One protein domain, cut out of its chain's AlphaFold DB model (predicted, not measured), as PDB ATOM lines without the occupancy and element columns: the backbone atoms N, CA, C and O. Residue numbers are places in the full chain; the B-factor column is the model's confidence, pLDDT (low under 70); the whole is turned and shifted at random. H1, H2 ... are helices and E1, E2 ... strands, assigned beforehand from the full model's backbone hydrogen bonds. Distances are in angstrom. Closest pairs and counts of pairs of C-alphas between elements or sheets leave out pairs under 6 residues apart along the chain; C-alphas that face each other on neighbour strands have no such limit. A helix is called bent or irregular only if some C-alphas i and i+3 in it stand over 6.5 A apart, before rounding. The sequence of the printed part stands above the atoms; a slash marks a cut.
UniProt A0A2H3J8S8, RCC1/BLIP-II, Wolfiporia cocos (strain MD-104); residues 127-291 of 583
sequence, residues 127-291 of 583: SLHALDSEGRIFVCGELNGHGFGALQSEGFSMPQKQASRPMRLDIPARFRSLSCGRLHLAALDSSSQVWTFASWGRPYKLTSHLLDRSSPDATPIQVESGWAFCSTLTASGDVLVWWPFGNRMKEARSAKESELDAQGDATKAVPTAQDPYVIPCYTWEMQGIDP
ATOM      1  N   SER A 127     307.865 281.858 278.907       95.88
ATOM      2  CA  SER A 127     308.715 282.456 277.880       95.88
ATOM      3  C   SER A 127     309.121 281.453 276.807       95.88
ATOM      4  O   SER A 127     309.207 280.253 277.061       95.88
ATOM      5  N   LEU A 128     309.419 281.970 275.619       96.69
ATOM      6  CA  LEU A 128     310.002 281.233 274.502       96.69
ATOM      7  C   LEU A 128     311.351 281.857 274.160       96.69
ATOM      8  O   LEU A 128     311.484 283.081 274.097       96.69
ATOM      9  N   HIS A 129     312.335 281.011 273.896       96.50
ATOM     10  CA  HIS A 129     313.692 281.412 273.557       96.50
ATOM     11  C   HIS A 129     314.071 280.785 272.228       96.50
ATOM     12  O   HIS A 129     313.736 279.631 271.955       96.50
ATOM     13  N   ALA A 130     314.794 281.539 271.417       96.19
ATOM     14  CA  ALA A 130     315.344 281.067 270.165       96.19
ATOM     15  C   ALA A 130     316.832 281.407 270.110       96.19
ATOM     16  O   ALA A 130     317.241 282.513 270.469       96.19
ATOM     17  N   LEU A 131     317.636 280.449 269.662       95.00
ATOM     18  CA  LEU A 131     319.050 280.636 269.376       95.00
ATOM     19  C   LEU A 131     319.223 280.685 267.862       95.00
ATOM     20  O   LEU A 131     318.712 279.817 267.147       95.00
ATOM     21  N   ASP A 132     319.924 281.700 267.375       92.81
ATOM     22  CA  ASP A 132     320.252 281.800 265.958       92.81
ATOM     23  C   ASP A 132     321.622 281.192 265.618       92.81
ATOM     24  O   ASP A 132     322.417 280.852 266.493       92.81
ATOM     25  N   SER A 133     321.916 281.063 264.324       87.38
ATOM     26  CA  SER A 133     323.182 280.502 263.836       87.38
ATOM     27  C   SER A 133     324.422 281.336 264.183       87.38
ATOM     28  O   SER A 133     325.538 280.871 263.979       87.38
ATOM     29  N   GLU A 134     324.256 282.577 264.649       88.94
ATOM     30  CA  GLU A 134     325.356 283.424 265.125       88.94
ATOM     31  C   GLU A 134     325.586 283.276 266.639       88.94
ATOM     32  O   GLU A 134     326.484 283.918 267.185       88.94
ATOM     33  N   GLY A 135     324.786 282.457 267.330       90.94
ATOM     34  CA  GLY A 135     324.832 282.289 268.779       90.94
ATOM     35  C   GLY A 135     324.182 283.443 269.547       90.94
ATOM     36  O   GLY A 135     324.557 283.706 270.692       90.94
ATOM     37  N   ARG A 136     323.251 284.180 268.929       96.50
ATOM     38  CA  ARG A 136     322.488 285.268 269.559       96.50
ATOM     39  C   ARG A 136     321.161 284.732 270.089       96.50
ATOM     40  O   ARG A 136     320.502 283.922 269.440       96.50
ATOM     41  N   ILE A 137     320.764 285.219 271.262       97.50
ATOM     42  CA  ILE A 137     319.535 284.801 271.942       97.50
ATOM     43  C   ILE A 137     318.411 285.782 271.607       97.50
ATOM     44  O   ILE A 137     318.567 286.996 271.755       97.50
ATOM     45  N   PHE A 138     317.266 285.240 271.210       97.56
ATOM     46  CA  PHE A 138     316.001 285.950 271.070       97.56
ATOM     47  C   PHE A 138     315.022 285.434 272.118       97.56
ATOM     48  O   PHE A 138     314.928 284.226 272.328       97.56
ATOM     49  N   VAL A 139     314.285 286.334 272.764       97.19
ATOM     50  CA  VAL A 139     313.324 285.987 273.818       97.19
ATOM     51  C   VAL A 139     311.949 286.583 273.544       97.19
ATOM     52  O   VAL A 139     311.828 287.680 272.997       97.19
ATOM     53  N   CYS A 140     310.920 285.846 273.952       95.56
ATOM     54  CA  CYS A 140     309.533 286.282 274.040       95.56
ATOM     55  C   CYS A 140     308.983 285.905 275.416       95.56
ATOM     56  O   CYS A 140     309.362 284.888 275.993       95.56
ATOM     57  N   GLY A 141     308.045 286.695 275.917       95.00
ATOM     58  CA  GLY A 141     307.422 286.500 277.218       95.00
ATOM     59  C   GLY A 141     308.237 287.047 278.385       95.00
ATOM     60  O   GLY A 141     309.021 287.988 278.230       95.00
ATOM     61  N   GLU A 142     308.031 286.497 279.575       93.25
ATOM     62  CA  GLU A 142     308.669 286.970 280.807       93.25
ATOM     63  C   GLU A 142     309.164 285.813 281.664       93.25
ATOM     64  O   GLU A 142     308.617 284.713 281.623       93.25
ATOM     65  N   LEU A 143     310.207 286.075 282.452       93.75
ATOM     66  CA  LEU A 143     310.723 285.087 283.393       93.75
ATOM     67  C   LEU A 143     309.790 284.926 284.588       93.75
ATOM     68  O   LEU A 143     309.555 283.807 285.023       93.75
ATOM     69  N   ASN A 144     309.226 286.013 285.120       91.56
ATOM     70  CA  ASN A 144     308.365 285.937 286.296       91.56
ATOM     71  C   ASN A 144     307.007 286.610 286.099       91.56
ATOM     72  O   ASN A 144     306.872 287.809 286.321       91.56
ATOM     73  N   GLY A 145     305.984 285.804 285.802       82.25
ATOM     74  CA  GLY A 145     304.601 286.273 285.677       82.25
ATOM     75  C   GLY A 145     303.757 286.265 286.948       82.25
ATOM     76  O   GLY A 145     302.554 286.502 286.878       82.25
ATOM     77  N   HIS A 146     304.347 286.003 288.120       82.44
ATOM     78  CA  HIS A 146     303.608 285.930 289.391       82.44
ATOM     79  C   HIS A 146     303.552 287.270 290.155       82.44
ATOM     80  O   HIS A 146     302.990 287.324 291.248       82.44
ATOM     81  N   GLY A 147     304.154 288.341 289.623       72.81
ATOM     82  CA  GLY A 147     304.208 289.667 290.251       72.81
ATOM     83  C   GLY A 147     303.374 290.727 289.531       72.81
ATOM     84  O   GLY A 147     302.833 290.495 288.453       72.81
ATOM     85  N   PHE A 148     303.296 291.925 290.117       72.94
ATOM     86  CA  PHE A 148     302.793 293.094 289.396       72.94
ATOM     87  C   PHE A 148     303.729 293.408 288.220       72.94
ATOM     88  O   PHE A 148     304.949 293.337 288.363       72.94
ATOM     89  N   GLY A 149     303.154 293.729 287.057       73.94
ATOM     90  CA  GLY A 149     303.933 294.022 285.854       73.94
ATOM     91  C   GLY A 149     304.860 295.226 286.041       73.94
ATOM     92  O   GLY A 149     304.481 296.214 286.672       73.94
ATOM     93  N   ALA A 150     306.060 295.147 285.467       80.19
ATOM     94  CA  ALA A 150     307.065 296.205 285.551       80.19
ATOM     95  C   ALA A 150     306.702 297.432 284.693       80.19
ATOM     96  O   ALA A 150     306.232 297.309 283.550       80.19
ATOM     97  N   LEU A 151     306.977 298.632 285.211       82.88
ATOM     98  CA  LEU A 151     306.755 299.890 284.494       82.88
ATOM     99  C   LEU A 151     307.649 299.987 283.248       82.88
ATOM    100  O   LEU A 151     308.668 299.311 283.103       82.88
ATOM    101  N   GLN A 152     307.284 300.854 282.297       79.44
ATOM    102  CA  GLN A 152     308.128 301.095 281.115       79.44
ATOM    103  C   GLN A 152     309.498 301.673 281.476       79.44
ATOM    104  O   GLN A 152     310.503 301.223 280.936       79.44
ATOM    105  N   SER A 153     309.544 302.569 282.460       82.00
ATOM    106  CA  SER A 153     310.771 303.191 282.970       82.00
ATOM    107  C   SER A 153     311.706 302.242 283.723       82.00
ATOM    108  O   SER A 153     312.845 302.611 283.990       82.00
ATOM    109  N   GLU A 154     311.236 301.057 284.112       83.69
ATOM    110  CA  GLU A 154     312.047 300.059 284.822       83.69
ATOM    111  C   GLU A 154     312.789 299.119 283.865       83.69
ATOM    112  O   GLU A 154     313.680 298.402 284.296       83.69
ATOM    113  N   GLY A 155     312.463 299.144 282.566       90.25
ATOM    114  CA  GLY A 155     313.156 298.348 281.555       90.25
ATOM    115  C   GLY A 155     313.129 296.843 281.821       90.25
ATOM    116  O   GLY A 155     312.234 296.327 282.490       90.25
ATOM    117  N   PHE A 156     314.090 296.130 281.239       94.69
ATOM    118  CA  PHE A 156     314.219 294.675 281.337       94.69
ATOM    119  C   PHE A 156     315.084 294.204 282.511       94.69
ATOM    120  O   PHE A 156     315.315 293.003 282.648       94.69
ATOM    121  N   SER A 157     315.543 295.101 283.388       94.06
ATOM    122  CA  SER A 157     316.164 294.693 284.655       94.06
ATOM    123  C   SER A 157     315.188 293.978 285.585       94.06
ATOM    124  O   SER A 157     315.621 293.151 286.386       94.06
ATOM    125  N   MET A 158     313.888 294.258 285.452       93.19
ATOM    126  CA  MET A 158     312.832 293.618 286.232       93.19
ATOM    127  C   MET A 158     312.458 292.243 285.657       93.19
ATOM    128  O   MET A 158     312.206 292.130 284.454       93.19
ATOM    129  N   PRO A 159     312.341 291.193 286.489       92.12
ATOM    130  CA  PRO A 159     311.992 289.847 286.026       92.12
ATOM    131  C   PRO A 159     310.556 289.729 285.483       92.12
ATOM    132  O   PRO A 159     310.268 288.819 284.707       92.12
ATOM    133  N   GLN A 160     309.668 290.654 285.859       92.50
ATOM    134  CA  GLN A 160     308.279 290.756 285.388       92.50
ATOM    135  C   GLN A 160     308.147 291.546 284.076       92.50
ATOM    136  O   GLN A 160     307.043 291.928 283.683       92.50
ATOM    137  N   LYS A 161     309.261 291.910 283.422       93.62
ATOM    138  CA  LYS A 161     309.201 292.668 282.173       93.62
ATOM    139  C   LYS A 161     308.950 291.747 280.983       93.62
ATOM    140  O   LYS A 161     309.826 290.993 280.563       93.62
ATOM    141  N   GLN A 162     307.771 291.893 280.389       93.31
ATOM    142  CA  GLN A 162     307.361 291.134 279.215       93.31
ATOM    143  C   GLN A 162     308.054 291.583 277.915       93.31
ATOM    144  O   GLN A 162     307.882 292.717 277.455       93.31
ATOM    145  N   ALA A 163     308.723 290.645 277.240       94.19
ATOM    146  CA  ALA A 163     309.104 290.746 275.832       94.19
ATOM    147  C   ALA A 163     307.912 290.332 274.949       94.19
ATOM    148  O   ALA A 163     307.727 289.168 274.609       94.19
ATOM    149  N   SER A 164     307.042 291.286 274.609       88.00
ATOM    150  CA  SER A 164     305.776 291.016 273.885       88.00
ATOM    151  C   SER A 164     305.919 290.434 272.469       88.00
ATOM    152  O   SER A 164     304.929 290.024 271.871       88.00
ATOM    153  N   ARG A 165     307.133 290.440 271.931       92.31
ATOM    154  CA  ARG A 165     307.517 289.993 270.595       92.31
ATOM    155  C   ARG A 165     308.972 289.529 270.646       92.31
ATOM    156  O   ARG A 165     309.634 289.852 271.634       92.31
ATOM    157  N   PRO A 166     309.484 288.837 269.619       95.94
ATOM    158  CA  PRO A 166     310.878 288.414 269.589       95.94
ATOM    159  C   PRO A 166     311.825 289.601 269.760       95.94
ATOM    160  O   PRO A 166     311.849 290.512 268.929       95.94
ATOM    161  N   MET A 167     312.585 289.596 270.853       96.69
ATOM    162  CA  MET A 167     313.589 290.613 271.156       96.69
ATOM    163  C   MET A 167     314.963 289.971 271.302       96.69
ATOM    164  O   MET A 167     315.112 288.974 272.004       96.69
ATOM    165  N   ARG A 168     315.973 290.552 270.652       97.31
ATOM    166  CA  ARG A 168     317.365 290.103 270.736       97.31
ATOM    167  C   ARG A 168     317.997 290.601 272.032       97.31
ATOM    168  O   ARG A 168     317.914 291.790 272.329       97.31
ATOM    169  N   LEU A 169     318.681 289.722 272.756       97.56
ATOM    170  CA  LEU A 169     319.510 290.109 273.895       97.56
ATOM    171  C   LEU A 169     320.871 290.611 273.400       97.56
ATOM    172  O   LEU A 169     321.559 289.914 272.648       97.56
ATOM    173  N   ASP A 170     321.258 291.822 273.798       96.56
ATOM    174  CA  ASP A 170     322.559 292.391 273.452       96.56
ATOM    175  C   ASP A 170     323.597 292.037 274.513       96.56
ATOM    176  O   ASP A 170     323.773 292.735 275.506       96.56
ATOM    177  N   ILE A 171     324.241 290.890 274.320       96.69
ATOM    178  CA  ILE A 171     325.205 290.313 275.257       96.69
ATOM    179  C   ILE A 171     326.543 290.155 274.528       96.69
ATOM    180  O   ILE A 171     326.556 289.664 273.393       96.69
ATOM    181  N   PRO A 172     327.683 290.499 275.156       95.31
ATOM    182  CA  PRO A 172     329.011 290.365 274.557       95.31
ATOM    183  C   PRO A 172     329.522 288.908 274.575       95.31
ATOM    184  O   PRO A 172     330.688 288.655 274.857       95.31
ATOM    185  N   ALA A 173     328.651 287.936 274.294       95.44
ATOM    186  CA  ALA A 173     328.961 286.511 274.234       95.44
ATOM    187  C   ALA A 173     328.150 285.829 273.121       95.44
ATOM    188  O   ALA A 173     327.097 286.324 272.706       95.44
ATOM    189  N   ARG A 174     328.653 284.694 272.620       96.75
ATOM    190  CA  ARG A 174     327.949 283.834 271.653       96.75
ATOM    191  C   ARG A 174     327.614 282.503 272.294       96.75
ATOM    192  O   ARG A 174     328.514 281.840 272.808       96.75
ATOM    193  N   PHE A 175     326.347 282.123 272.233       96.38
ATOM    194  CA  PHE A 175     325.787 280.974 272.931       96.38
ATOM    195  C   PHE A 175     325.670 279.744 272.040       96.38
ATOM    196  O   PHE A 175     325.445 279.868 270.839       96.38
ATOM    197  N   ARG A 176     325.829 278.561 272.643       93.12
ATOM    198  CA  ARG A 176     325.679 277.268 271.955       93.12
ATOM    199  C   ARG A 176     324.507 276.441 272.470       93.12
ATOM    200  O   ARG A 176     323.945 275.664 271.710       93.12
ATOM    201  N   SER A 177     324.129 276.604 273.737       93.31
ATOM    202  CA  SER A 177     322.981 275.904 274.310       93.31
ATOM    203  C   SER A 177     322.311 276.731 275.398       93.31
ATOM    204  O   SER A 177     322.945 277.537 276.084       93.31
ATOM    205  N   LEU A 178     321.008 276.516 275.537       96.56
ATOM    206  CA  LEU A 178     320.111 277.195 276.460       96.56
ATOM    207  C   LEU A 178     319.312 276.125 277.200       96.56
ATOM    208  O   LEU A 178     318.945 275.133 276.585       96.56
ATOM    209  N   SER A 179     318.997 276.335 278.473       96.12
ATOM    210  CA  SER A 179     318.041 275.502 279.202       96.12
ATOM    211  C   SER A 179     317.262 276.356 280.193       96.12
ATOM    212  O   SER A 179     317.842 277.097 280.992       96.12
ATOM    213  N   CYS A 180     315.936 276.308 280.114       93.75
ATOM    214  CA  CYS A 180     315.053 277.195 280.858       93.75
ATOM    215  C   CYS A 180     314.374 276.446 282.002       93.75
ATOM    216  O   CYS A 180     313.801 275.384 281.786       93.75
ATOM    217  N   GLY A 181     314.400 277.029 283.198       92.75
ATOM    218  CA  GLY A 181     313.542 276.603 284.296       92.75
ATOM    219  C   GLY A 181     312.198 277.324 284.252       92.75
ATOM    220  O   GLY A 181     311.786 277.882 283.229       92.75
ATOM    221  N   ARG A 182     311.503 277.381 285.392       92.62
ATOM    222  CA  ARG A 182     310.225 278.098 285.458       92.62
ATOM    223  C   ARG A 182     310.395 279.612 285.418       92.62
ATOM    224  O   ARG A 182     309.589 280.277 284.771       92.62
ATOM    225  N   LEU A 183     311.384 280.134 286.150       94.81
ATOM    226  CA  LEU A 183     311.576 281.574 286.387       94.81
ATOM    227  C   LEU A 183     312.969 282.085 286.011       94.81
ATOM    228  O   LEU A 183     313.314 283.230 286.301       94.81
ATOM    229  N   HIS A 184     313.791 281.239 285.406       95.75
ATOM    230  CA  HIS A 184     315.177 281.539 285.079       95.75
ATOM    231  C   HIS A 184     315.580 280.839 283.792       95.75
ATOM    232  O   HIS A 184     314.988 279.836 283.399       95.75
ATOM    233  N   LEU A 185     316.638 281.345 283.175       97.38
ATOM    234  CA  LEU A 185     317.301 280.711 282.044       97.38
ATOM    235  C   LEU A 185     318.771 280.479 282.404       97.38
ATOM    236  O   LEU A 185     319.431 281.361 282.950       97.38
ATOM    237  N   ALA A 186     319.282 279.299 282.084       97.81
ATOM    238  CA  ALA A 186     320.698 278.984 282.115       97.81
ATOM    239  C   ALA A 186     321.206 278.860 280.675       97.81
ATOM    240  O   ALA A 186     320.505 278.352 279.798       97.81
ATOM    241  N   ALA A 187     322.412 279.348 280.409       98.00
ATOM    242  CA  ALA A 187     322.990 279.322 279.074       98.00
ATOM    243  C   ALA A 187     324.472 278.969 279.127       98.00
ATOM    244  O   ALA A 187     325.175 279.313 280.077       98.00
ATOM    245  N   LEU A 188     324.938 278.298 278.082       97.62
ATOM    246  CA  LEU A 188     326.330 277.920 277.911       97.62
ATOM    247  C   LEU A 188     326.864 278.605 276.664       97.62
ATOM    248  O   LEU A 188     326.315 278.454 275.563       97.62
ATOM    249  N   ASP A 189     327.928 279.377 276.839       96.44
ATOM    250  CA  ASP A 189     328.555 280.058 275.723       96.44
ATOM    251  C   ASP A 189     329.546 279.167 274.958       96.44
ATOM    252  O   ASP A 189     329.906 278.058 275.366       96.44
ATOM    253  N   SER A 190     329.950 279.646 273.786       92.81
ATOM    254  CA  SER A 190     330.945 279.023 272.904       92.81
ATOM    255  C   SER A 190     332.330 278.889 273.548       92.81
ATOM    256  O   SER A 190     333.150 278.102 273.082       92.81
ATOM    257  N   SER A 191     332.584 279.622 274.633       94.50
ATOM    258  CA  SER A 191     333.800 279.545 275.438       94.50
ATOM    259  C   SER A 191     333.626 278.660 276.677       94.50
ATOM    260  O   SER A 191     334.475 278.721 277.565       94.50
ATOM    261  N   SER A 192     332.574 277.833 276.740       95.00
ATOM    262  CA  SER A 192     332.220 276.975 277.881       95.00
ATOM    263  C   SER A 192     332.010 277.728 279.202       95.00
ATOM    264  O   SER A 192     332.183 277.142 280.267       95.00
ATOM    265  N   GLN A 193     331.626 279.007 279.160       96.75
ATOM    266  CA  GLN A 193     331.239 279.752 280.359       96.75
ATOM    267  C   GLN A 193     329.733 279.635 280.595       96.75
ATOM    268  O   GLN A 193     328.926 279.642 279.659       96.75
ATOM    269  N   VAL A 194     329.361 279.542 281.870       97.81
ATOM    270  CA  VAL A 194     327.975 279.376 282.309       97.81
ATOM    271  C   VAL A 194     327.373 280.730 282.665       97.81
ATOM    272  O   VAL A 194     327.925 281.497 283.458       97.81
ATOM    273  N   TRP A 195     326.202 280.997 282.102       98.19
ATOM    274  CA  TRP A 195     325.423 282.208 282.309       98.19
ATOM    275  C   TRP A 195     324.077 281.874 282.944       98.19
ATOM    276  O   TRP A 195     323.473 280.845 282.643       98.19
ATOM    277  N   THR A 196     323.591 282.753 283.814       97.88
ATOM    278  CA  THR A 196     322.264 282.658 284.424       97.88
ATOM    279  C   THR A 196     321.502 283.966 284.240       97.88
ATOM    280  O   THR A 196     322.035 285.068 284.378       97.88
ATOM    281  N   PHE A 197     320.220 283.826 283.939       97.62
ATOM    282  CA  PHE A 197     319.281 284.895 283.669       97.62
ATOM    283  C   PHE A 197     318.157 284.786 284.691       97.62
ATOM    284  O   PHE A 197     317.359 283.852 284.650       97.62
ATOM    285  N   ALA A 198     318.100 285.748 285.607       95.62
ATOM    286  CA  ALA A 198     316.949 285.944 286.486       95.62
ATOM    287  C   ALA A 198     316.063 287.112 286.023       95.62
ATOM    288  O   ALA A 198     314.918 287.212 286.441       95.62
ATOM    289  N   SER A 199     316.578 287.967 285.138       95.38
ATOM    290  CA  SER A 199     315.849 288.953 284.339       95.38
ATOM    291  C   SER A 199     316.484 289.018 282.947       95.38
ATOM    292  O   SER A 199     317.629 288.592 282.764       95.38
ATOM    293  N   TRP A 200     315.764 289.538 281.950       96.19
ATOM    294  CA  TRP A 200     316.300 289.640 280.586       96.19
ATOM    295  C   TRP A 200     317.418 290.673 280.457       96.19
ATOM    296  O   TRP A 200     318.337 290.509 279.660       96.19
ATOM    297  N   GLY A 201     317.346 291.743 281.244       96.19
ATOM    298  CA  GLY A 201     318.229 292.892 281.135       96.19
ATOM    299  C   GLY A 201     319.517 292.795 281.939       96.19
ATOM    300  O   GLY A 201     320.441 293.540 281.640       96.19
ATOM    301  N   ARG A 202     319.599 291.917 282.949       96.50
ATOM    302  CA  ARG A 202     320.771 291.814 283.840       96.50
ATOM    303  C   ARG A 202     321.289 290.376 283.994       96.50
ATOM    304  O   ARG A 202     321.363 289.875 285.121       96.50
ATOM    305  N   PRO A 203     321.630 289.685 282.892       97.25
ATOM    306  CA  PRO A 203     322.221 288.359 282.985       97.25
ATOM    307  C   PRO A 203     323.597 288.415 283.640       97.25
ATOM    308  O   PRO A 203     324.320 289.407 283.520       97.25
ATOM    309  N   TYR A 204     323.978 287.323 284.292       97.56
ATOM    310  CA  TYR A 204     325.289 287.212 284.909       97.56
ATOM    311  C   TYR A 204     326.004 285.932 284.531       97.56
ATOM    312  O   TYR A 204     325.395 284.874 284.371       97.56
ATOM    313  N   LYS A 205     327.323 286.045 284.419       97.44
ATOM    314  CA  LYS A 205     328.223 284.906 284.288       97.44
ATOM    315  C   LYS A 205     328.576 284.390 285.679       97.44
ATOM    316  O   LYS A 205     328.872 285.184 286.575       97.44
ATOM    317  N   LEU A 206     328.541 283.074 285.864       96.44
ATOM    318  CA  LEU A 206     328.950 282.434 287.111       96.44
ATOM    319  C   LEU A 206     330.464 282.186 287.077       96.44
ATOM    320  O   LEU A 206     330.937 281.356 286.303       96.44
ATOM    321  N   THR A 207     331.223 282.912 287.899       95.69
ATOM    322  CA  THR A 207     332.687 282.801 287.959       95.69
ATOM    323  C   THR A 207     333.080 281.925 289.147       95.69
ATOM    324  O   THR A 207     333.007 282.353 290.299       95.69
ATOM    325  N   SER A 208     333.512 280.697 288.857       95.88
ATOM    326  CA  SER A 208     333.938 279.694 289.838       95.88
ATOM    327  C   SER A 208     335.127 278.899 289.300       95.88
ATOM    328  O   SER A 208     335.196 278.626 288.103       95.88
ATOM    329  N   HIS A 209     336.028 278.477 290.189       95.38
ATOM    330  CA  HIS A 209     337.120 277.550 289.864       95.38
ATOM    331  C   HIS A 209     336.617 276.172 289.396       95.38
ATOM    332  O   HIS A 209     337.337 275.441 288.731       95.38
ATOM    333  N   LEU A 210     335.361 275.827 289.705       96.25
ATOM    334  CA  LEU A 210     334.711 274.601 289.237       96.25
ATOM    335  C   LEU A 210     334.205 274.711 287.788       96.25
ATOM    336  O   LEU A 210     333.691 273.742 287.244       96.25
ATOM    337  N   LEU A 211     334.295 275.895 287.171       95.56
ATOM    338  CA  LEU A 211     333.741 276.205 285.847       95.56
ATOM    339  C   LEU A 211     334.761 276.928 284.944       95.56
ATOM    340  O   LEU A 211     334.378 277.632 284.009       95.56
ATOM    341  N   ASP A 212     336.058 276.810 285.241       93.00
ATOM    342  CA  ASP A 212     337.123 277.611 284.624       93.00
ATOM    343  C   ASP A 212     337.857 276.924 283.458       93.00
ATOM    344  O   ASP A 212     338.723 277.536 282.828       93.00
ATOM    345  N   ARG A 213     337.488 275.679 283.134       95.25
ATOM    346  CA  ARG A 213     338.091 274.842 282.082       95.25
ATOM    347  C   ARG A 213     339.551 274.454 282.331       95.25
ATOM    348  O   ARG A 213     340.241 274.047 281.396       95.25
ATOM    349  N   SER A 214     340.032 274.571 283.567       96.00
ATOM    350  CA  SER A 214     341.390 274.163 283.944       96.00
ATOM    351  C   SER A 214     341.604 272.647 283.853       96.00
ATOM    352  O   SER A 214     342.725 272.192 283.621       96.00
ATOM    353  N   SER A 215     340.532 271.863 283.989       97.06
ATOM    354  CA  SER A 215     340.520 270.402 283.887       97.06
ATOM    355  C   SER A 215     339.223 269.899 283.229       97.06
ATOM    356  O   SER A 215     338.265 270.669 283.092       97.06
ATOM    357  N   PRO A 216     339.138 268.612 282.836       96.31
ATOM    358  CA  PRO A 216     337.876 268.001 282.414       96.31
ATOM    359  C   PRO A 216     336.761 268.132 283.464       96.31
ATOM    360  O   PRO A 216     335.611 268.370 283.096       96.31
ATOM    361  N   ASP A 217     337.118 268.057 284.749       96.06
ATOM    362  CA  ASP A 217     336.199 268.196 285.887       96.06
ATOM    363  C   ASP A 217     335.661 269.625 286.026       96.06
ATOM    364  O   ASP A 217     334.552 269.823 286.504       96.06
ATOM    365  N   ALA A 218     336.416 270.623 285.560       96.19
ATOM    366  CA  ALA A 218     336.034 272.034 285.586       96.19
ATOM    367  C   ALA A 218     335.587 272.575 284.214       96.19
ATOM    368  O   ALA A 218     335.507 273.790 284.029       96.19
ATOM    369  N   THR A 219     335.337 271.707 283.222       97.75
ATOM    370  CA  THR A 219     334.945 272.104 281.856       97.75
ATOM    371  C   THR A 219     333.468 271.801 281.592       97.75
ATOM    372  O   THR A 219     333.140 270.656 281.279       97.75
ATOM    373  N   PRO A 220     332.573 272.806 281.629       97.88
ATOM    374  CA  PRO A 220     331.166 272.646 281.268       97.88
ATOM    375  C   PRO A 220     330.965 272.213 279.809       97.88
ATOM    376  O   PRO A 220     331.467 272.852 278.873       97.88
ATOM    377  N   ILE A 221     330.177 271.156 279.603       96.50
ATOM    378  CA  ILE A 221     329.805 270.644 278.272       96.50
ATOM    379  C   ILE A 221     328.303 270.728 277.990       96.50
ATOM    380  O   ILE A 221     327.923 270.883 276.834       96.50
ATOM    381  N   GLN A 222     327.466 270.699 279.028       97.31
ATOM    382  CA  GLN A 222     326.011 270.831 278.931       97.31
ATOM    383  C   GLN A 222     325.502 271.688 280.092       97.31
ATOM    384  O   GLN A 222     326.027 271.606 281.203       97.31
ATOM    385  N   VAL A 223     324.475 272.500 279.846       97.62
ATOM    386  CA  VAL A 223     323.729 273.221 280.884       97.62
ATOM    387  C   VAL A 223     322.288 272.735 280.879       97.62
ATOM    388  O   VAL A 223     321.699 272.629 279.808       97.62
ATOM    389  N   GLU A 224     321.729 272.462 282.053       96.88
ATOM    390  CA  GLU A 224     320.326 272.087 282.203       96.88
ATOM    391  C   GLU A 224     319.677 272.768 283.395       96.88
ATOM    392  O   GLU A 224     320.261 272.858 284.472       96.88
ATOM    393  N   SER A 225     318.444 273.219 283.217       95.88
ATOM    394  CA  SER A 225     317.632 273.795 284.275       95.88
ATOM    395  C   SER A 225     316.583 272.793 284.726       95.88
ATOM    396  O   SER A 225     315.850 272.237 283.914       95.88
ATOM    397  N   GLY A 226     316.489 272.600 286.037       94.94
ATOM    398  CA  GLY A 226     315.254 272.127 286.639       94.94
ATOM    399  C   GLY A 226     314.269 273.281 286.798       94.94
ATOM    400  O   GLY A 226     314.497 274.415 286.362       94.94
ATOM    401  N   TRP A 227     313.174 273.030 287.496       92.81
ATOM    402  CA  TRP A 227     312.132 274.043 287.671       92.81
ATOM    403  C   TRP A 227     312.592 275.239 288.515       92.81
ATOM    404  O   TRP A 227     312.253 276.380 288.185       92.81
ATOM    405  N   ALA A 228     313.398 274.997 289.558       93.38
ATOM    406  CA  ALA A 228     313.904 276.022 290.485       93.38
ATOM    407  C   ALA A 228     315.442 276.088 290.609       93.38
ATOM    408  O   ALA A 228     315.966 276.978 291.284       93.38
ATOM    409  N   PHE A 229     316.166 275.178 289.956       96.44
ATOM    410  CA  PHE A 229     317.626 275.107 289.986       96.44
ATOM    411  C   PHE A 229     318.215 275.096 288.575       96.44
ATOM    412  O   PHE A 229     317.524 274.880 287.579       96.44
ATOM    413  N   CYS A 230     319.513 275.340 288.498       97.50
ATOM    414  CA  CYS A 230     320.332 275.180 287.310       97.50
ATOM    415  C   CYS A 230     321.408 274.137 287.591       97.50
ATOM    416  O   CYS A 230     321.825 273.949 288.733       97.50
ATOM    417  N   SER A 231     321.874 273.479 286.546       97.88
ATOM    418  CA  SER A 231     322.907 272.465 286.626       97.88
ATOM    419  C   SER A 231     323.795 272.489 285.393       97.88
ATOM    420  O   SER A 231     323.409 272.981 284.330       97.88
ATOM    421  N   THR A 232     325.003 271.964 285.530       98.19
ATOM    422  CA  THR A 232     325.899 271.731 284.404       98.19
ATOM    423  C   THR A 232     326.582 270.383 284.540       98.19
ATOM    424  O   THR A 232     326.961 269.977 285.640       98.19
ATOM    425  N   LEU A 233     326.714 269.698 283.406       98.56
ATOM    426  CA  LEU A 233     327.541 268.512 283.258       98.56
ATOM    427  C   LEU A 233     328.926 268.932 282.770       98.56
ATOM    428  O   LEU A 233     329.047 269.703 281.808       98.56
ATOM    429  N   THR A 234     329.957 268.399 283.409       98.31
ATOM    430  CA  THR A 234     331.358 268.638 283.062       98.31
ATOM    431  C   THR A 234     331.882 267.546 282.118       98.31
ATOM    432  O   THR A 234     331.253 266.502 281.937       98.31
ATOM    433  N   ALA A 235     333.040 267.753 281.488       96.88
ATOM    434  CA  ALA A 235     333.615 266.784 280.546       96.88
ATOM    435  C   ALA A 235     334.028 265.447 281.209       96.88
ATOM    436  O   ALA A 235     334.084 264.403 280.539       96.88
ATOM    437  N   SER A 236     334.302 265.467 282.518       96.06
ATOM    438  CA  SER A 236     334.571 264.276 283.333       96.06
ATOM    439  C   SER A 236     333.317 263.452 283.637       96.06
ATOM    440  O   SER A 236     333.427 262.249 283.864       96.06
ATOM    441  N   GLY A 237     332.132 264.067 283.560       96.75
ATOM    442  CA  GLY A 237     330.860 263.463 283.956       96.75
ATOM    443  C   GLY A 237     330.368 263.897 285.341       96.75
ATOM    444  O   GLY A 237     329.433 263.285 285.858       96.75
ATOM    445  N   ASP A 238     330.966 264.931 285.936       97.19
ATOM    446  CA  ASP A 238     330.500 265.512 287.195       97.19
ATOM    447  C   ASP A 238     329.311 266.453 286.979       97.19
ATOM    448  O   ASP A 238     329.184 267.108 285.940       97.19
ATOM    449  N   VAL A 239     328.438 266.542 287.986       98.25
ATOM    450  CA  VAL A 239     327.247 267.399 287.952       98.25
ATOM    451  C   VAL A 239     327.362 268.482 289.015       98.25
ATOM    452  O   VAL A 239     327.384 268.202 290.214       98.25
ATOM    453  N   LEU A 240     327.403 269.731 288.562       97.88
ATOM    454  CA  LEU A 240     327.388 270.921 289.407       97.88
ATOM    455  C   LEU A 240     325.985 271.534 289.393       97.88
ATOM    456  O   LEU A 240     325.382 271.644 288.328       97.88
ATOM    457  N   VAL A 241     325.472 271.956 290.547       97.81
ATOM    458  CA  VAL A 241     324.113 272.501 290.715       97.81
ATOM    459  C   VAL A 241     324.154 273.841 291.443       97.81
ATOM    460  O   VAL A 241     324.969 274.063 292.337       97.81
ATOM    461  N   TRP A 242     323.272 274.764 291.078       97.25
ATOM    462  CA  TRP A 242     323.062 276.010 291.808       97.25
ATOM    463  C   TRP A 242     321.604 276.461 291.749       97.25
ATOM    464  O   TRP A 242     320.861 276.110 290.836       97.25
ATOM    465  N   TRP A 243     321.189 277.274 292.720       96.75
ATOM    466  CA  TRP A 243     319.815 277.758 292.839       96.75
ATOM    467  C   TRP A 243     319.799 279.278 292.682       96.75
ATOM    468  O   TRP A 243     320.114 279.986 293.639       96.75
ATOM    469  N   PRO A 244     319.391 279.824 291.519       95.00
ATOM    470  CA  PRO A 244     319.377 281.274 291.297       95.00
ATOM    471  C   PRO A 244     318.549 282.045 292.336       95.00
ATOM    472  O   PRO A 244     318.806 283.222 292.599       95.00
ATOM    473  N   PHE A 245     317.547 281.389 292.928       94.25
ATOM    474  CA  PHE A 245     316.659 281.940 293.954       94.25
ATOM    475  C   PHE A 245     316.929 281.398 295.368       94.25
ATOM    476  O   PHE A 245     316.208 281.771 296.293       94.25
ATOM    477  N   GLY A 246     317.952 280.551 295.539       94.38
ATOM    478  CA  GLY A 246     318.429 280.096 296.845       94.38
ATOM    479  C   GLY A 246     319.088 281.231 297.631       94.38
ATOM    480  O   GLY A 246     319.476 282.244 297.049       94.38
ATOM    481  N   ASN A 247     319.177 281.094 298.957       93.25
ATOM    482  CA  ASN A 247     319.528 282.200 299.858       93.25
ATOM    483  C   ASN A 247     320.841 282.901 299.466       93.25
ATOM    484  O   ASN A 247     320.836 284.118 299.283       93.25
ATOM    485  N   ARG A 248     321.931 282.149 299.236       94.25
ATOM    486  CA  ARG A 248     323.254 282.727 298.928       94.25
ATOM    487  C   ARG A 248     323.236 283.549 297.639       94.25
ATOM    488  O   ARG A 248     323.647 284.709 297.626       94.25
ATOM    489  N   MET A 249     322.737 282.962 296.548       95.12
ATOM    490  CA  MET A 249     322.686 283.649 295.253       95.12
ATOM    491  C   MET A 249     321.659 284.777 295.248       95.12
ATOM    492  O   MET A 249     321.921 285.836 294.684       95.12
ATOM    493  N   LYS A 250     320.507 284.594 295.896       94.81
ATOM    494  CA  LYS A 250     319.472 285.623 296.007       94.81
ATOM    495  C   LYS A 250     319.989 286.864 296.728       94.81
ATOM    496  O   LYS A 250     319.735 287.968 296.250       94.81
ATOM    497  N   GLU A 251     320.709 286.705 297.836       95.50
ATOM    498  CA  GLU A 251     321.292 287.826 298.584       95.50
ATOM    499  C   GLU A 251     322.314 288.593 297.743       95.50
ATOM    500  O   GLU A 251     322.194 289.811 297.595       95.50
ATOM    501  N   ALA A 252     323.258 287.891 297.107       95.50
ATOM    502  CA  ALA A 252     324.249 288.523 296.238       95.50
ATOM    503  C   ALA A 252     323.614 289.240 295.039       95.50
ATOM    504  O   ALA A 252     324.009 290.362 294.711       95.50
ATOM    505  N   ARG A 253     322.594 288.640 294.410       95.12
ATOM    506  CA  ARG A 253     321.834 289.293 293.335       95.12
ATOM    507  C   ARG A 253     321.096 290.522 293.829       95.12
ATOM    508  O   ARG A 253     321.213 291.560 293.198       95.12
ATOM    509  N   SER A 254     320.406 290.440 294.964       94.88
ATOM    510  CA  SER A 254     319.651 291.576 295.514       94.88
ATOM    511  C   SER A 254     320.575 292.754 295.848       94.88
ATOM    512  O   SER A 254     320.244 293.913 295.587       94.88
ATOM    513  N   ALA A 255     321.766 292.459 296.381       95.50
ATOM    514  CA  ALA A 255     322.790 293.465 296.642       95.50
ATOM    515  C   ALA A 255     323.292 294.105 295.339       95.50
ATOM    516  O   ALA A 255     323.368 295.331 295.244       95.50
ATOM    517  N   LYS A 256     323.571 293.288 294.312       95.56
ATOM    518  CA  LYS A 256     324.019 293.789 293.010       95.56
ATOM    519  C   LYS A 256     322.935 294.576 292.276       95.56
ATOM    520  O   LYS A 256     323.227 295.614 291.699       95.56
ATOM    521  N   GLU A 257     321.689 294.123 292.320       93.19
ATOM    522  CA  GLU A 257     320.535 294.819 291.743       93.19
ATOM    523  C   GLU A 257     320.371 296.209 292.371       93.19
ATOM    524  O   GLU A 257     320.270 297.186 291.634       93.19
ATOM    525  N   SER A 258     320.481 296.318 293.701       94.12
ATOM    526  CA  SER A 258     320.432 297.607 294.409       94.12
ATOM    527  C   SER A 258     321.573 298.551 294.004       94.12
ATOM    528  O   SER A 258     321.360 299.751 293.831       94.12
ATOM    529  N   GLU A 259     322.791 298.022 293.829       95.38
ATOM    530  CA  GLU A 259     323.938 298.790 293.323       95.38
ATOM    531  C   GLU A 259     323.671 299.315 291.904       95.38
ATOM    532  O   GLU A 259     323.910 300.487 291.617       95.38
ATOM    533  N   LEU A 260     323.152 298.459 291.019       93.44
ATOM    534  CA  LEU A 260     322.865 298.810 289.631       93.44
ATOM    535  C   LEU A 260     321.723 299.821 289.515       93.44
ATOM    536  O   LEU A 260     321.803 300.721 288.680       93.44
ATOM    537  N   ASP A 261     320.696 299.720 290.355       91.50
ATOM    538  CA  ASP A 261     319.591 300.680 290.389       91.50
ATOM    539  C   ASP A 261     320.067 302.083 290.793       91.50
ATOM    540  O   ASP A 261     319.576 303.081 290.260       91.50
ATOM    541  N   ALA A 262     321.081 302.174 291.660       92.81
ATOM    542  CA  ALA A 262     321.698 303.442 292.046       92.81
ATOM    543  C   ALA A 262     322.559 304.079 290.932       92.81
ATOM    544  O   ALA A 262     322.790 305.288 290.962       92.81
ATOM    545  N   GLN A 263     323.018 303.304 289.940       90.69
ATOM    546  CA  GLN A 263     323.837 303.793 288.815       90.69
ATOM    547  C   GLN A 263     323.017 304.476 287.702       90.69
ATOM    548  O   GLN A 263     323.593 305.072 286.789       90.69
ATOM    549  N   GLY A 264     321.683 304.433 287.780       84.25
ATOM    550  CA  GLY A 264     320.777 305.121 286.857       84.25
ATOM    551  C   GLY A 264     320.256 304.253 285.707       84.25
ATOM    552  O   GLY A 264     320.374 303.030 285.705       84.25
ATOM    553  N   ASP A 265     319.637 304.894 284.713       84.00
ATOM    554  CA  ASP A 265     318.798 304.211 283.715       84.00
ATOM    555  C   ASP A 265     319.559 303.286 282.750       84.00
ATOM    556  O   ASP A 265     318.963 302.369 282.184       84.00
ATOM    557  N   ALA A 266     320.875 303.463 282.591       84.56
ATOM    558  CA  ALA A 266     321.692 302.630 281.703       84.56
ATOM    559  C   ALA A 266     321.709 301.146 282.117       84.56
ATOM    560  O   ALA A 266     321.813 300.268 281.265       84.56
ATOM    561  N   THR A 267     321.565 300.845 283.412       91.44
ATOM    562  CA  THR A 267     321.576 299.464 283.925       91.44
ATOM    563  C   THR A 267     320.196 298.803 283.881       91.44
ATOM    564  O   THR A 267     320.078 297.609 284.163       91.44
ATOM    565  N   LYS A 268     319.137 299.556 283.557       93.12
ATOM    566  CA  LYS A 268     317.753 299.058 283.506       93.12
ATOM    567  C   LYS A 268     317.435 298.291 282.224       93.12
ATOM    568  O   LYS A 268     316.363 297.704 282.109       93.12
ATOM    569  N   ALA A 269     318.355 298.287 281.257       94.31
ATOM    570  CA  ALA A 269     318.194 297.629 279.962       94.31
ATOM    571  C   ALA A 269     316.899 298.055 279.241       94.31
ATOM    572  O   ALA A 269     316.087 297.226 278.828       94.31
ATOM    573  N   VAL A 270     316.665 299.366 279.144       93.62
ATOM    574  CA  VAL A 270     315.521 299.930 278.414       93.62
ATOM    575  C   VAL A 270     315.871 299.987 276.918       93.62
ATOM    576  O   VAL A 270     316.869 300.622 276.575       93.62
ATOM    577  N   PRO A 271     315.088 299.363 276.016       92.50
ATOM    578  CA  PRO A 271     315.308 299.469 274.576       92.50
ATOM    579  C   PRO A 271     315.225 300.916 274.090       92.50
ATOM    580  O   PRO A 271     314.415 301.707 274.582       92.50
ATOM    581  N   THR A 272     316.035 301.256 273.092       91.19
ATOM    582  CA  THR A 272     316.016 302.585 272.474       91.19
ATOM    583  C   THR A 272     314.895 302.688 271.438       91.19
ATOM    584  O   THR A 272     314.347 301.688 270.975       91.19
ATOM    585  N   ALA A 273     314.546 303.915 271.042       90.25
ATOM    586  CA  ALA A 273     313.586 304.130 269.958       90.25
ATOM    587  C   ALA A 273     314.129 303.665 268.593       90.25
ATOM    588  O   ALA A 273     313.346 303.309 267.716       90.25
ATOM    589  N   GLN A 274     315.455 303.676 268.421       91.69
ATOM    590  CA  GLN A 274     316.153 303.204 267.226       91.69
ATOM    591  C   GLN A 274     316.128 301.675 267.130       91.69
ATOM    592  O   GLN A 274     315.849 301.142 266.059       91.69
ATOM    593  N   ASP A 275     316.328 300.985 268.257       90.75
ATOM    594  CA  ASP A 275     316.402 299.525 268.334       90.75
ATOM    595  C   ASP A 275     315.362 298.950 269.319       90.75
ATOM    596  O   ASP A 275     315.715 298.319 270.319       90.75
ATOM    597  N   PRO A 276     314.049 299.098 269.052       91.62
ATOM    598  CA  PRO A 276     312.992 298.700 269.989       91.62
ATOM    599  C   PRO A 276     312.833 297.178 270.137       91.62
ATOM    600  O   PRO A 276     311.999 296.722 270.917       91.62
ATOM    601  N   TYR A 277     313.593 296.394 269.367       93.12
ATOM    602  CA  TYR A 277     313.621 294.928 269.388       93.12
ATOM    603  C   TYR A 277     314.923 294.376 269.980       93.12
ATOM    604  O   TYR A 277     315.159 293.171 269.924       93.12
ATOM    605  N   VAL A 278     315.781 295.240 270.521       95.62
ATOM    606  CA  VAL A 278     317.036 294.852 271.160       95.62
ATOM    607  C   VAL A 278     316.952 295.226 272.634       95.62
ATOM    608  O   VAL A 278     316.641 296.364 272.975       95.62
ATOM    609  N   ILE A 279     317.202 294.261 273.512       96.25
ATOM    610  CA  ILE A 279     317.335 294.489 274.951       96.25
ATOM    611  C   ILE A 279     318.820 294.777 275.210       96.25
ATOM    612  O   ILE A 279     319.624 293.852 275.071       96.25
ATOM    613  N   PRO A 280     319.208 296.022 275.554       96.06
ATOM    614  CA  PRO A 280     320.600 296.369 275.821       96.06
ATOM    615  C   PRO A 280     320.998 295.827 277.197       96.06
ATOM    616  O   PRO A 280     320.857 296.512 278.211       96.06
ATOM    617  N   CYS A 281     321.403 294.557 277.250       96.75
ATOM    618  CA  CYS A 281     321.671 293.870 278.504       96.75
ATOM    619  C   CYS A 281     322.868 294.500 279.226       96.75
ATOM    620  O   CYS A 281     323.921 294.747 278.642       96.75
ATOM    621  N   TYR A 282     322.729 294.681 280.535       96.31
ATOM    622  CA  TYR A 282     323.828 295.013 281.423       96.31
ATOM    623  C   TYR A 282     324.344 293.730 282.075       96.31
ATOM    624  O   TYR A 282     323.740 293.196 283.007       96.31
ATOM    625  N   THR A 283     325.456 293.207 281.571       96.88
ATOM    626  CA  THR A 283     326.028 291.948 282.060       96.88
ATOM    627  C   THR A 283     326.964 292.166 283.239       96.88
ATOM    628  O   THR A 283     327.698 293.151 283.271       96.88
ATOM    629  N   TRP A 284     327.003 291.219 284.172       96.69
ATOM    630  CA  TRP A 284     327.916 291.255 285.316       96.69
ATOM    631  C   TRP A 284     328.411 289.850 285.690       96.69
ATOM    632  O   TRP A 284     327.983 288.854 285.109       96.69
ATOM    633  N   GLU A 285     329.345 289.758 286.635       96.81
ATOM    634  CA  GLU A 285     329.911 288.482 287.085       96.81
ATOM    635  C   GLU A 285     329.551 288.199 288.539       96.81
ATOM    636  O   GLU A 285     329.772 289.033 289.419       96.81
ATOM    637  N   MET A 286     329.038 286.999 288.800       96.25
ATOM    638  CA  MET A 286     328.838 286.497 290.152       96.25
ATOM    639  C   MET A 286     330.112 285.790 290.610       96.25
ATOM    640  O   MET A 286     330.470 284.743 290.073       96.25
ATOM    641  N   GLN A 287     330.786 286.377 291.597       93.75
ATOM    642  CA  GLN A 287     332.038 285.877 292.163       93.75
ATOM    643  C   GLN A 287     331.833 285.459 293.623       93.75
ATOM    644  O   GLN A 287     331.001 286.029 294.330       93.75
ATOM    645  N   GLY A 288     332.604 284.472 294.082       90.94
ATOM    646  CA  GLY A 288     332.609 284.040 295.486       90.94
ATOM    647  C   GLY A 288     331.408 283.189 295.917       90.94
ATOM    648  O   GLY A 288     331.269 282.906 297.105       90.94
ATOM    649  N   ILE A 289     330.551 282.769 294.980       93.88
ATOM    650  CA  ILE A 289     329.467 281.811 295.228       93.88
ATOM    651  C   ILE A 289     329.623 280.648 294.259       93.88
ATOM    652  O   ILE A 289     329.227 280.734 293.098       93.88
ATOM    653  N   ASP A 290     330.198 279.558 294.755       94.94
ATOM    654  CA  ASP A 290     330.408 278.359 293.955       94.94
ATOM    655  C   ASP A 290     329.116 277.527 293.827       94.94
ATOM    656  O   ASP A 290     328.340 277.423 294.798       94.94
ATOM    657  N   PRO A 291     328.885 276.905 292.653       96.38
ATOM    658  CA  PRO A 291     327.904 275.835 292.531       96.38
ATOM    659  C   PRO A 291     328.312 274.648 293.414       96.38
ATOM    660  O   PRO A 291     329.479 274.478 293.770       96.38
TER     661      PRO A 291
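This is residues 127 to 291 of the 583 residues of the protein "RCC1/BLIP-II" of Wolfiporia cocos (strain MD-104) (UniProt A0A2H3J8S8). A strongly twisted five-strand sheet, E4 E5 E6 E7 E11, and a small sheet, E8 E9 E10, form an uneven sandwich, partly face to face, with their best planes 35 degrees apart. A third sheet, E1 E2 E3, sits near the E4 edge; the long helix H2 passes the E11 edge, grazing it, and the short helices H1 and H3 meet far from the middle. The 165 printed residues hold three named helices and eleven named strands in the order E1 E2 H1 E3 E4 E5 E6 E7 E8 E9 E10 H2 H3 E11; the class is mixed, helices and strands, with under half of the residues in named elements. The five-strand sheet is mixed, in the order E4 E5 E6 E7 E11; the other two are antiparallel. The whole is compact, with a radius of gyration of the C-alphas of 15.2 A and spans of 46 by 35 by 27 A.

The largest sheet has E4, residues 175 to 180, 13.9 A; E5, 185 to 189, 12.9 A; E6, 194 to 197; E7, 204 to 207; and E11, 284 to 287, ending at C-alpha 287 (332.038, 285.877, 292.163). E8 is 220 to 225, 13.9 A; E9 230 to 234, 13.5 A; E10 239 to 242. E1, 127 to 132, 16.6 A, begins at C-alpha 127 (308.715, 282.456, 277.880); E2 is 137 to 141, E3 163 to 169. H2 is 247 to 262, 22.7 A; H3 265 to 268; H1, 152 to 157, is irregular, with C-alphas 153 and 156 9.3 A apart.

E4 E5 E6 E7 is a meander, each strand the antiparallel neighbour of the one before; N 179 and O 186 are 2.8 A apart, N 187 and O 195 2.9 A, N 196 and O 204 2.8 A. E11 is parallel to E7, with N 286 and O 205 2.9 A apart. The sheet E8 E9 E10, also a meander, with N 224 and O 231 2.9 A and N 232 and O 240 2.8 A apart, and the sheet E4 E5 E6 E7 E11 form a sandwich, two sheets face to face; the closest C-alphas of E4 and E8, those of Ser 179 and Glu 224, are 5.1 A apart. In the third sheet N 130 and O 138 are 2.8 A apart, N 139 and O 167 2.9 A; the closest C-alphas of E1 and E4, Leu 131 and Phe 175, are 7.6 A apart. H2 only grazes the largest sheet, with residues 249 to 256. H2 and H3 touch only at the corner, Leu 260 to Thr 267, C-alphas 5.9 A. H1 and H3 touch, the C-alphas of Ser 157 and Lys 268 4.8 A apart. Every O i to N i+4 pair is within hydrogen-bond range in H2; H1 has 0 of 2, and 1 of 3 O i to N i+3 pairs; H3 is too short for an i+4 pair.

The C-alphas of Ser 236 and Ala 273, the two farthest apart, are 47.0 A apart. The printed part has no cut; the links E7 to E8 and H3 to E11 are long. Mean pLDDT of the printed part is 94.0, and no printed residue is under 70.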